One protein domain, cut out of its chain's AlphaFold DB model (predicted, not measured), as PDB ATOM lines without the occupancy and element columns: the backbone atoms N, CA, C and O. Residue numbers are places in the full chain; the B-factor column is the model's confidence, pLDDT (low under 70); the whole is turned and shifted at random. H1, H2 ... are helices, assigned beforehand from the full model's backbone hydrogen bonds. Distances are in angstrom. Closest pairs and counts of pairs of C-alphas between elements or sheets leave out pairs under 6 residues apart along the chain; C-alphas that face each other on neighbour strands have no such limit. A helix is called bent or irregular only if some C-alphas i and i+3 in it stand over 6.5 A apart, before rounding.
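What this domain is: This is residues 262 to 341 of the 421 residues of the protein "Hypothetical protein" of Aplanochytrium stocchinoi (UniProt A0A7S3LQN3). A helical hairpin of H1 and H2 has a corner of two shorter helices, H3 and H4, over one side; H3 packs on H1, while H4 only comes close to H2. After H4 a long link runs round the edge of this body, and residues 329 to 341, with the small helix H5, stick out as a tail. The printed part has 80 residues with five named helices, H1 to H5 in order along the chain, and no named strand: the class is all helix. It is compact, with a radius of gyration of the C-alphas of 12.4 A and spans of 35 by 29 by 20 A.

Where its parts are: H1, residues 262 to 277, begins with C-alpha 262 at (-5.677, -42.458, 23.441) and is 22.4 A long. It is irregular, but only just: C-alphas 269 and 272 are 6.6 A apart. H2, residues 282 to 295, is 19.8 A long. H3 holds residues 298 to 306 and H4 residues 308 to 317, where C-alpha 317 is at (1.088, -20.197, 32.531). H5, residues 334 to 337, ends with C-alpha 337 at (-13.767, -44.663, 39.187).

How they stand to each other: H1 and H2 touch as a hairpin, at a shallow tilt of 31 degrees, opposite ways; their closest C-alphas, of Val 272 and Ala 285, are 5.5 A apart. H3 touches H1, closest at the C-alphas of His 263 and Thr 298, 5.1 A. H3 and H4 only just touch, only at the corner, with 3 pairs of C-alphas within 8 A, the closest those of Met 304 and Ala 310 at 5.1 A. H2 and H4 are close but not clearly touching, about perpendicular at 83 degrees, with the closest C-alphas, of Phe 288 and Leu 315, 7.6 A apart. H5 is apart from H1, H2, H3 and H4. Every O i to N i+4 pair is within hydrogen-bond range in H2, H3 and H4, and 10 of 12 in H1; H5 is too short for such a pair.

The domain as a whole: The two C-alphas farthest apart, of Ser 319 and Glu 341, are 34.9 A apart. The printed part has no cut. The link from H4 to H5, 16 residues, is long; the other links are tight. Mean pLDDT of the printed part is 72.3; it is under 70 at residues 262, 308 and 321 to 341.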
ATOM      1  N   ASP A 262      -4.676 -42.637  22.383       66.38
ATOM      2  CA  ASP A 262      -5.677 -42.458  23.441       66.38
ATOM      3  C   ASP A 262      -5.524 -41.140  24.226       66.38
ATOM      4  O   ASP A 262      -6.464 -40.684  24.882       66.38
ATOM      5  N   HIS A 263      -4.364 -40.480  24.132       73.25
ATOM      6  CA  HIS A 263      -4.099 -39.180  24.757       73.25
ATOM      7  C   HIS A 263      -4.977 -38.073  24.182       73.25
ATOM      8  O   HIS A 263      -5.579 -37.283  24.910       73.25
ATOM      9  N   THR A 264      -5.059 -38.034  22.853       77.50
ATOM     10  CA  THR A 264      -5.786 -36.987  22.128       77.50
ATOM     11  C   THR A 264      -7.273 -37.032  22.456       77.50
ATOM     12  O   THR A 264      -7.843 -36.019  22.862       77.50
ATOM     13  N   GLY A 265      -7.857 -38.236  22.430       75.94
ATOM     14  CA  GLY A 265      -9.232 -38.471  22.851       75.94
ATOM     15  C   GLY A 265      -9.466 -38.103  24.316       75.94
ATOM     16  O   GLY A 265     -10.459 -37.451  24.630       75.94
ATOM     17  N   TYR A 266      -8.544 -38.439  25.223       79.06
ATOM     18  CA  TYR A 266      -8.694 -38.062  26.630       79.06
ATOM     19  C   TYR A 266      -8.810 -36.541  26.801       79.06
ATOM     20  O   TYR A 266      -9.723 -36.071  27.478       79.06
ATOM     21  N   VAL A 267      -7.937 -35.757  26.165       83.12
ATOM     22  CA  VAL A 267      -7.978 -34.289  26.265       83.12
ATOM     23  C   VAL A 267      -9.274 -33.719  25.676       83.12
ATOM     24  O   VAL A 267      -9.923 -32.893  26.324       83.12
ATOM     25  N   ASP A 268      -9.677 -34.203  24.500       81.44
ATOM     26  CA  ASP A 268     -10.859 -33.716  23.779       81.44
ATOM     27  C   ASP A 268     -12.179 -34.050  24.473       81.44
ATOM     28  O   ASP A 268     -13.108 -33.244  24.456       81.44
ATOM     29  N   TYR A 269     -12.272 -35.212  25.119       80.56
ATOM     30  CA  TYR A 269     -13.509 -35.651  25.770       80.56
ATOM     31  C   TYR A 269     -13.572 -35.330  27.267       80.56
ATOM     32  O   TYR A 269     -14.657 -35.409  27.849       80.56
ATOM     33  N   THR A 270     -12.458 -34.954  27.904       82.62
ATOM     34  CA  THR A 270     -12.435 -34.659  29.350       82.62
ATOM     35  C   THR A 270     -12.061 -33.216  29.659       82.62
ATOM     36  O   THR A 270     -12.843 -32.508  30.295       82.62
ATOM     37  N   VAL A 271     -10.903 -32.751  29.189       84.12
ATOM     38  CA  VAL A 271     -10.351 -31.455  29.595       84.12
ATOM     39  C   VAL A 271     -11.083 -30.316  28.899       84.12
ATOM     40  O   VAL A 271     -11.570 -29.411  29.571       84.12
ATOM     41  N   VAL A 272     -11.232 -30.378  27.573       87.19
ATOM     42  CA  VAL A 272     -11.907 -29.318  26.807       87.19
ATOM     43  C   VAL A 272     -13.354 -29.110  27.288       87.19
ATOM     44  O   VAL A 272     -13.697 -27.978  27.634       87.19
ATOM     45  N   PRO A 273     -14.202 -30.151  27.439       85.19
ATOM     46  CA  PRO A 273     -15.558 -29.977  27.954       85.19
ATOM     47  C   PRO A 273     -15.599 -29.415  29.377       85.19
ATOM     48  O   PRO A 273     -16.530 -28.685  29.719       85.19
ATOM     49  N   LEU A 274     -14.606 -29.732  30.213       82.75
ATOM     50  CA  LEU A 274     -14.505 -29.191  31.567       82.75
ATOM     51  C   LEU A 274     -14.208 -27.688  31.554       82.75
ATOM     52  O   LEU A 274     -14.856 -26.941  32.286       82.75
ATOM     53  N   LEU A 275     -13.296 -27.237  30.691       84.31
ATOM     54  CA  LEU A 275     -12.972 -25.817  30.516       84.31
ATOM     55  C   LEU A 275     -14.150 -25.028  29.928       84.31
ATOM     56  O   LEU A 275     -14.462 -23.930  30.382       84.31
ATOM     57  N   LEU A 276     -14.877 -25.615  28.978       85.69
ATOM     58  CA  LEU A 276     -16.103 -25.015  28.443       85.69
ATOM     59  C   LEU A 276     -17.175 -24.846  29.525       85.69
ATOM     60  O   LEU A 276     -17.800 -23.791  29.643       85.69
ATOM     61  N   ARG A 277     -17.383 -25.875  30.359       78.50
ATOM     62  CA  ARG A 277     -18.338 -25.813  31.482       78.50
ATOM     63  C   ARG A 277     -17.945 -24.783  32.527       78.50
ATOM     64  O   ARG A 277     -18.821 -24.253  33.206       78.50
ATOM     65  N   SER A 278     -16.653 -24.513  32.652       75.12
ATOM     66  CA  SER A 278     -16.126 -23.524  33.575       75.12
ATOM     67  C   SER A 278     -16.200 -22.086  33.035       75.12
ATOM     68  O   SER A 278     -15.824 -21.137  33.720       75.12
ATOM     69  N   GLY A 279     -16.774 -21.902  31.843       79.69
ATOM     70  CA  GLY A 279     -17.021 -20.589  31.252       79.69
ATOM     71  C   GLY A 279     -15.826 -20.029  30.488       79.69
ATOM     72  O   GLY A 279     -15.786 -18.826  30.246       79.69
ATOM     73  N   ILE A 280     -14.854 -20.868  30.123       83.62
ATOM     74  CA  ILE A 280     -13.783 -20.489  29.201       83.62
ATOM     75  C   ILE A 280     -14.324 -20.548  27.768       83.62
ATOM     76  O   ILE A 280     -15.022 -21.494  27.398       83.62
ATOM     77  N   ASP A 281     -13.982 -19.540  26.965       87.62
ATOM     78  CA  ASP A 281     -14.363 -19.469  25.553       87.62
ATOM     79  C   ASP A 281     -13.896 -20.707  24.783       87.62
ATOM     80  O   ASP A 281     -12.808 -21.238  25.023       87.62
ATOM     81  N   TYR A 282     -14.691 -21.128  23.800       87.81
ATOM     82  CA  TYR A 282     -14.421 -22.339  23.028       87.81
ATOM     83  C   TYR A 282     -13.058 -22.338  22.339       87.81
ATOM     84  O   TYR A 282     -12.326 -23.324  22.410       87.81
ATOM     85  N   GLU A 283     -12.672 -21.208  21.753       88.81
ATOM     86  CA  GLU A 283     -11.368 -21.051  21.108       88.81
ATOM     87  C   GLU A 283     -10.217 -21.231  22.104       88.81
ATOM     88  O   GLU A 283      -9.260 -21.951  21.829       88.81
ATOM     89  N   LYS A 284     -10.329 -20.646  23.302       86.94
ATOM     90  CA  LYS A 284      -9.303 -20.749  24.350       86.94
ATOM     91  C   LYS A 284      -9.229 -22.156  24.937       86.94
ATOM     92  O   LYS A 284      -8.130 -22.659  25.163       86.94
ATOM     93  N   ALA A 285     -10.376 -22.796  25.158       87.62
ATOM     94  CA  ALA A 285     -10.447 -24.166  25.656       87.62
ATOM     95  C   ALA A 285      -9.811 -25.159  24.668       87.62
ATOM     96  O   ALA A 285      -9.024 -26.009  25.087       87.62
ATOM     97  N   ASN A 286     -10.081 -25.008  23.368       90.69
ATOM     98  CA  ASN A 286      -9.460 -25.829  22.329       90.69
ATOM     99  C   ASN A 286      -7.965 -25.557  22.187       90.69
ATOM    100  O   ASN A 286      -7.191 -26.507  22.182       90.69
ATOM    101  N   MET A 287      -7.541 -24.288  22.158       90.62
ATOM    102  CA  MET A 287      -6.112 -23.951  22.119       90.62
ATOM    103  C   MET A 287      -5.357 -24.573  23.295       90.62
ATOM    104  O   MET A 287      -4.271 -25.123  23.120       90.62
ATOM    105  N   PHE A 288      -5.935 -24.533  24.496       89.88
ATOM    106  CA  PHE A 288      -5.345 -25.192  25.654       89.88
ATOM    107  C   PHE A 288      -5.321 -26.713  25.513       89.88
ATOM    108  O   PHE A 288      -4.306 -27.337  25.819       89.88
ATOM    109  N   GLY A 289      -6.407 -27.312  25.021       89.38
ATOM    110  CA  GLY A 289      -6.458 -28.734  24.698       89.38
ATOM    111  C   GLY A 289      -5.342 -29.136  23.732       89.38
ATOM    112  O   GLY A 289      -4.615 -30.092  23.988       89.38
ATOM    113  N   ASP A 290      -5.118 -28.361  22.679       90.06
ATOM    114  CA  ASP A 290      -4.063 -28.629  21.703       90.06
ATOM    115  C   ASP A 290      -2.662 -28.468  22.307       90.06
ATOM    116  O   ASP A 290      -1.784 -29.299  22.064       90.06
ATOM    117  N   ILE A 291      -2.461 -27.485  23.191       88.81
ATOM    118  CA  ILE A 291      -1.222 -27.360  23.972       88.81
ATOM    119  C   ILE A 291      -0.996 -28.604  24.842       88.81
ATOM    120  O   ILE A 291       0.125 -29.118  24.890       88.81
ATOM    121  N   LEU A 292      -2.039 -29.108  25.508       87.62
ATOM    122  CA  LEU A 292      -1.953 -30.317  26.328       87.62
ATOM    123  C   LEU A 292      -1.607 -31.553  25.497       87.62
ATOM    124  O   LEU A 292      -0.750 -32.338  25.907       87.62
ATOM    125  N   LYS A 293      -2.217 -31.698  24.317       87.38
ATOM    126  CA  LYS A 293      -1.904 -32.778  23.374       87.38
ATOM    127  C   LYS A 293      -0.449 -32.714  22.923       87.38
ATOM    128  O   LYS A 293       0.231 -33.732  22.939       87.38
ATOM    129  N   MET A 294       0.035 -31.525  22.557       85.50
ATOM    130  CA  MET A 294       1.377 -31.343  21.999       85.50
ATOM    131  C   MET A 294       2.493 -31.455  23.039       85.50
ATOM    132  O   MET A 294       3.527 -32.058  22.756       85.50
ATOM    133  N   LYS A 295       2.320 -30.844  24.217       85.12
ATOM    134  CA  LYS A 295       3.419 -30.639  25.178       85.12
ATOM    135  C   LYS A 295       3.454 -31.642  26.323       85.12
ATOM    136  O   LYS A 295       4.496 -31.798  26.955       85.12
ATOM    137  N   TYR A 296       2.337 -32.290  26.627       83.44
ATOM    138  CA  TYR A 296       2.221 -33.130  27.812       83.44
ATOM    139  C   TYR A 296       1.883 -34.561  27.415       83.44
ATOM    140  O   TYR A 296       1.133 -34.796  26.477       83.44
ATOM    141  N   SER A 297       2.432 -35.530  28.146       83.50
ATOM    142  CA  SER A 297       2.040 -36.932  28.011       83.50
ATOM    143  C   SER A 297       0.687 -37.192  28.678       83.50
ATOM    144  O   SER A 297       0.289 -36.467  29.597       83.50
ATOM    145  N   THR A 298       0.018 -38.284  28.300       79.62
ATOM    146  CA  THR A 298      -1.241 -38.745  28.912       79.62
ATOM    147  C   THR A 298      -1.151 -38.818  30.432       79.62
ATOM    148  O   THR A 298      -2.048 -38.371  31.146       79.62
ATOM    149  N   ARG A 299      -0.032 -39.339  30.949       79.81
ATOM    150  CA  ARG A 299       0.222 -39.445  32.390       79.81
ATOM    151  C   ARG A 299       0.303 -38.072  33.057       79.81
ATOM    152  O   ARG A 299      -0.273 -37.884  34.124       79.81
ATOM    153  N   ASN A 300       0.972 -37.109  32.424       82.25
ATOM    154  CA  ASN A 300       1.094 -35.753  32.960       82.25
ATOM    155  C   ASN A 300      -0.251 -35.028  32.966       82.25
ATOM    156  O   ASN A 300      -0.583 -34.379  33.955       82.25
ATOM    157  N   VAL A 301      -1.053 -35.191  31.910       81.38
ATOM    158  CA  VAL A 301      -2.399 -34.610  31.857       81.38
ATOM    159  C   VAL A 301      -3.318 -35.254  32.894       81.38
ATOM    160  O   VAL A 301      -4.018 -34.539  33.607       81.38
ATOM    161  N   LYS A 302      -3.273 -36.581  33.073       81.50
ATOM    162  CA  LYS A 302      -4.009 -37.263  34.152       81.50
ATOM    163  C   LYS A 302      -3.602 -36.740  35.535       81.50
ATOM    164  O   LYS A 302      -4.479 -36.429  36.336       81.50
ATOM    165  N   ASN A 303      -2.306 -36.567  35.795       80.69
ATOM    166  CA  ASN A 303      -1.814 -36.010  37.060       80.69
ATOM    167  C   ASN A 303      -2.249 -34.546  37.267       80.69
ATOM    168  O   ASN A 303      -2.627 -34.172  38.376       80.69
ATOM    169  N   MET A 304      -2.255 -33.725  36.210       80.88
ATOM    170  CA  MET A 304      -2.813 -32.366  36.257       80.88
ATOM    171  C   MET A 304      -4.304 -32.375  36.591       80.88
ATOM    172  O   MET A 304      -4.758 -31.566  37.387       80.88
ATOM    173  N   MET A 305      -5.065 -33.314  36.030       80.69
ATOM    174  CA  MET A 305      -6.499 -33.439  36.303       80.69
ATOM    175  C   MET A 305      -6.802 -33.967  37.712       80.69
ATOM    176  O   MET A 305      -7.887 -33.721  38.232       80.69
ATOM    177  N   GLN A 306      -5.859 -34.667  38.347       78.62
ATOM    178  CA  GLN A 306      -5.982 -35.110  39.741       78.62
ATOM    179  C   GLN A 306      -5.776 -33.971  40.747       78.62
ATOM    180  O   GLN A 306      -6.333 -34.022  41.843       78.62
ATOM    181  N   SER A 307      -4.993 -32.948  40.390       75.19
ATOM    182  CA  SER A 307      -4.710 -31.797  41.247       75.19
ATOM    183  C   SER A 307      -5.252 -30.520  40.623       75.19
ATOM    184  O   SER A 307      -4.664 -29.973  39.695       75.19
ATOM    185  N   PHE A 308      -6.339 -29.988  41.184       66.25
ATOM    186  CA  PHE A 308      -6.941 -28.742  40.704       66.25
ATOM    187  C   PHE A 308      -5.920 -27.615  40.558       66.25
ATOM    188  O   PHE A 308      -5.865 -26.976  39.512       66.25
ATOM    189  N   PHE A 309      -5.056 -27.435  41.557       73.00
ATOM    190  CA  PHE A 309      -4.004 -26.423  41.519       73.00
ATOM    191  C   PHE A 309      -3.077 -26.572  40.310       73.00
ATOM    192  O   PHE A 309      -2.728 -25.567  39.705       73.00
ATOM    193  N   ALA A 310      -2.739 -27.800  39.910       76.56
ATOM    194  CA  ALA A 310      -1.866 -28.034  38.764       76.56
ATOM    195  C   ALA A 310      -2.533 -27.650  37.432       76.56
ATOM    196  O   ALA A 310      -1.865 -27.129  36.541       76.56
ATOM    197  N   LEU A 311      -3.847 -27.868  37.295       78.69
ATOM    198  CA  LEU A 311      -4.602 -27.437  36.116       78.69
ATOM    199  C   LEU A 311      -4.745 -25.907  36.060       78.69
ATOM    200  O   LEU A 311      -4.565 -25.316  34.998       78.69
ATOM    201  N   PHE A 312      -5.028 -25.264  37.197       80.50
ATOM    202  CA  PHE A 312      -5.090 -23.801  37.293       80.50
ATOM    203  C   PHE A 312      -3.738 -23.156  36.975       80.50
ATOM    204  O   PHE A 312      -3.677 -22.238  36.162       80.50
ATOM    205  N   GLU A 313      -2.653 -23.688  37.538       81.38
ATOM    206  CA  GLU A 313      -1.295 -23.217  37.268       81.38
ATOM    207  C   GLU A 313      -0.934 -23.379  35.782       81.38
ATOM    208  O   GLU A 313      -0.302 -22.508  35.187       81.38
ATOM    209  N   ALA A 314      -1.375 -24.465  35.140       81.12
ATOM    210  CA  ALA A 314      -1.193 -24.659  33.704       81.12
ATOM    211  C   ALA A 314      -1.948 -23.616  32.868       81.12
ATOM    212  O   ALA A 314      -1.388 -23.068  31.921       81.12
ATOM    213  N   LEU A 315      -3.202 -23.325  33.217       83.31
ATOM    214  CA  LEU A 315      -4.018 -22.316  32.533       83.31
ATOM    215  C   LEU A 315      -3.426 -20.909  32.694       83.31
ATOM    216  O   LEU A 315      -3.352 -20.159  31.719       83.31
ATOM    217  N   GLU A 316      -2.937 -20.584  33.890       82.81
ATOM    218  CA  GLU A 316      -2.288 -19.307  34.194       82.81
ATOM    219  C   GLU A 316      -0.972 -19.135  33.422       82.81
ATOM    220  O   GLU A 316      -0.754 -18.097  32.793       82.81
ATOM    221  N   ARG A 317      -0.137 -20.184  33.356       84.19
ATOM    222  CA  ARG A 317       1.088 -20.197  32.531       84.19
ATOM    223  C   ARG A 317       0.815 -19.962  31.045       84.19
ATOM    224  O   ARG A 317       1.702 -19.499  30.333       84.19
ATOM    225  N   HIS A 318      -0.390 -20.283  30.579       79.88
ATOM    226  CA  HIS A 318      -0.825 -20.059  29.203       79.88
ATOM    227  C   HIS A 318      -1.669 -18.789  29.027       79.88
ATOM    228  O   HIS A 318      -2.253 -18.592  27.965       79.88
ATOM    229  N   SER A 319      -1.696 -17.913  30.038       79.81
ATOM    230  CA  SER A 319      -2.407 -16.628  30.020       79.81
ATOM    231  C   SER A 319      -3.903 -16.760  29.710       79.81
ATOM    232  O   SER A 319      -4.534 -15.825  29.213       79.81
ATOM    233  N   ILE A 320      -4.494 -17.918  30.014       76.75
ATOM    234  CA  ILE A 320      -5.927 -18.137  29.856       76.75
ATOM    235  C   ILE A 320      -6.592 -17.628  31.125       76.75
ATOM    236  O   ILE A 320      -6.640 -18.309  32.147       76.75
ATOM    237  N   ALA A 321      -7.083 -16.389  31.051       66.06
ATOM    238  CA  ALA A 321      -7.824 -15.775  32.138       66.06
ATOM    239  C   ALA A 321      -9.092 -16.585  32.414       66.06
ATOM    240  O   ALA A 321     -10.005 -16.678  31.591       66.06
ATOM    241  N   ILE A 322      -9.131 -17.172  33.599       63.53
ATOM    242  CA  ILE A 322     -10.291 -17.880  34.099       63.53
ATOM    243  C   ILE A 322     -11.252 -16.838  34.660       63.53
ATOM    244  O   ILE A 322     -10.897 -16.085  35.569       63.53
ATOM    245  N   SER A 323     -12.476 -16.779  34.127       56.00
ATOM    246  CA  SER A 323     -13.496 -15.914  34.716       56.00
ATOM    247  C   SER A 323     -13.728 -16.343  36.173       56.00
ATOM    248  O   SER A 323     -13.847 -17.530  36.477       56.00
ATOM    249  N   GLN A 324     -13.744 -15.376  37.093       47.44
ATOM    250  CA  GLN A 324     -13.712 -15.560  38.556       47.44
ATOM    251  C   GLN A 324     -14.868 -16.399  39.156       47.44
ATOM    252  O   GLN A 324     -14.959 -16.540  40.373       47.44
ATOM    253  N   GLN A 325     -15.766 -16.959  38.342       46.72
ATOM    254  CA  GLN A 325     -16.976 -17.664  38.767       46.72
ATOM    255  C   GLN A 325     -16.956 -19.180  38.514       46.72
ATOM    256  O   GLN A 325     -18.016 -19.800  38.433       46.72
ATOM    257  N   ILE A 326     -15.788 -19.830  38.459       48.81
ATOM    258  CA  ILE A 326     -15.758 -21.298  38.528       48.81
ATOM    259  C   ILE A 326     -16.048 -21.740  39.969       48.81
ATOM    260  O   ILE A 326     -15.141 -21.928  40.780       48.81
ATOM    261  N   ARG A 327     -17.327 -21.943  40.307       44.03
ATOM    262  CA  ARG A 327     -17.701 -22.743  41.483       44.03
ATOM    263  C   ARG A 327     -17.517 -24.214  41.141       44.03
ATOM    264  O   ARG A 327     -18.369 -24.844  40.520       44.03
ATOM    265  N   LEU A 328     -16.370 -24.742  41.537       44.91
ATOM    266  CA  LEU A 328     -15.987 -26.127  41.320       44.91
ATOM    267  C   LEU A 328     -16.773 -27.025  42.295       44.91
ATOM    268  O   LEU A 328     -16.367 -27.244  43.433       44.91
ATOM    269  N   HIS A 329     -17.954 -27.488  41.880       39.72
ATOM    270  CA  HIS A 329     -18.733 -28.460  42.651       39.72
ATOM    271  C   HIS A 329     -18.099 -29.848  42.515       39.72
ATOM    272  O   HIS A 329     -18.241 -30.515  41.494       39.72
ATOM    273  N   VAL A 330     -17.389 -30.274  43.561       41.38
ATOM    274  CA  VAL A 330     -16.856 -31.634  43.711       41.38
ATOM    275  C   VAL A 330     -18.028 -32.584  43.964       41.38
ATOM    276  O   VAL A 330     -18.562 -32.629  45.071       41.38
ATOM    277  N   MET A 331     -18.459 -33.323  42.942       39.00
ATOM    278  CA  MET A 331     -19.274 -34.523  43.141       39.00
ATOM    279  C   MET A 331     -18.397 -35.757  42.954       39.00
ATOM    280  O   MET A 331     -17.777 -35.919  41.905       39.00
ATOM    281  N   GLU A 332     -18.347 -36.601  43.986       37.00
ATOM    282  CA  GLU A 332     -17.776 -37.949  43.946       37.00
ATOM    283  C   GLU A 332     -18.659 -38.830  43.053       37.00
ATOM    284  O   GLU A 332     -19.585 -39.491  43.525       37.00
ATOM    285  N   ASP A 333     -18.427 -38.805  41.742       37.72
ATOM    286  CA  ASP A 333     -19.185 -39.631  40.812       37.72
ATOM    287  C   ASP A 333     -18.487 -40.984  40.641       37.72
ATOM    288  O   ASP A 333     -17.398 -41.089  40.068       37.72
ATOM    289  N   ALA A 334     -19.141 -42.040  41.135       37.97
ATOM    290  CA  ALA A 334     -18.667 -43.425  41.079       37.97
ATOM    291  C   ALA A 334     -18.457 -43.943  39.641       37.97
ATOM    292  O   ALA A 334     -17.770 -44.941  39.438       37.97
ATOM    293  N   TYR A 335     -19.021 -43.258  38.640       38.97
ATOM    294  CA  TYR A 335     -18.921 -43.640  37.233       38.97
ATOM    295  C   TYR A 335     -17.492 -43.508  36.682       38.97
ATOM    296  O   TYR A 335     -17.050 -44.331  35.885       38.97
ATOM    297  N   TRP A 336     -16.725 -42.523  37.144       41.59
ATOM    298  CA  TRP A 336     -15.369 -42.292  36.642       41.59
ATOM    299  C   TRP A 336     -14.303 -43.143  37.341       41.59
ATOM    300  O   TRP A 336     -13.286 -43.455  36.728       41.59
ATOM    301  N   ASN A 337     -14.569 -43.611  38.562       42.56
ATOM    302  CA  ASN A 337     -13.767 -44.663  39.187       42.56
ATOM    303  C   ASN A 337     -13.841 -45.964  38.392       42.56
ATOM    304  O   ASN A 337     -12.837 -46.647  38.249       42.56
ATOM    305  N   SER A 338     -15.004 -46.266  37.809       40.12
ATOM    306  CA  SER A 338     -15.210 -47.511  37.063       40.12
ATOM    307  C   SER A 338     -14.536 -47.553  35.684       40.12
ATOM    308  O   SER A 338     -14.370 -48.632  35.133       40.12
ATOM    309  N   ILE A 339     -14.121 -46.404  35.131       44.19
ATOM    310  CA  ILE A 339     -13.384 -46.336  33.850       44.19
ATOM    311  C   ILE A 339     -11.859 -46.390  34.086       44.19
ATOM    312  O   ILE A 339     -11.094 -46.637  33.160       44.19
ATOM    313  N   GLY A 340     -11.408 -46.183  35.331       41.25
ATOM    314  CA  GLY A 340     -10.003 -46.293  35.740       41.25
ATOM    315  C   GLY A 340      -9.651 -47.579  36.496       41.25
ATOM    316  O   GLY A 340      -8.512 -47.708  36.934       41.25
ATOM    317  N   GLU A 341     -10.597 -48.501  36.680       40.41
ATOM    318  CA  GLU A 341     -10.381 -49.776  37.377       40.41
ATOM    319  C   GLU A 341      -9.985 -50.890  36.395       40.41
ATOM    320  O   GLU A 341     -10.760 -51.798  36.125       40.41
TER     321      GLU A 341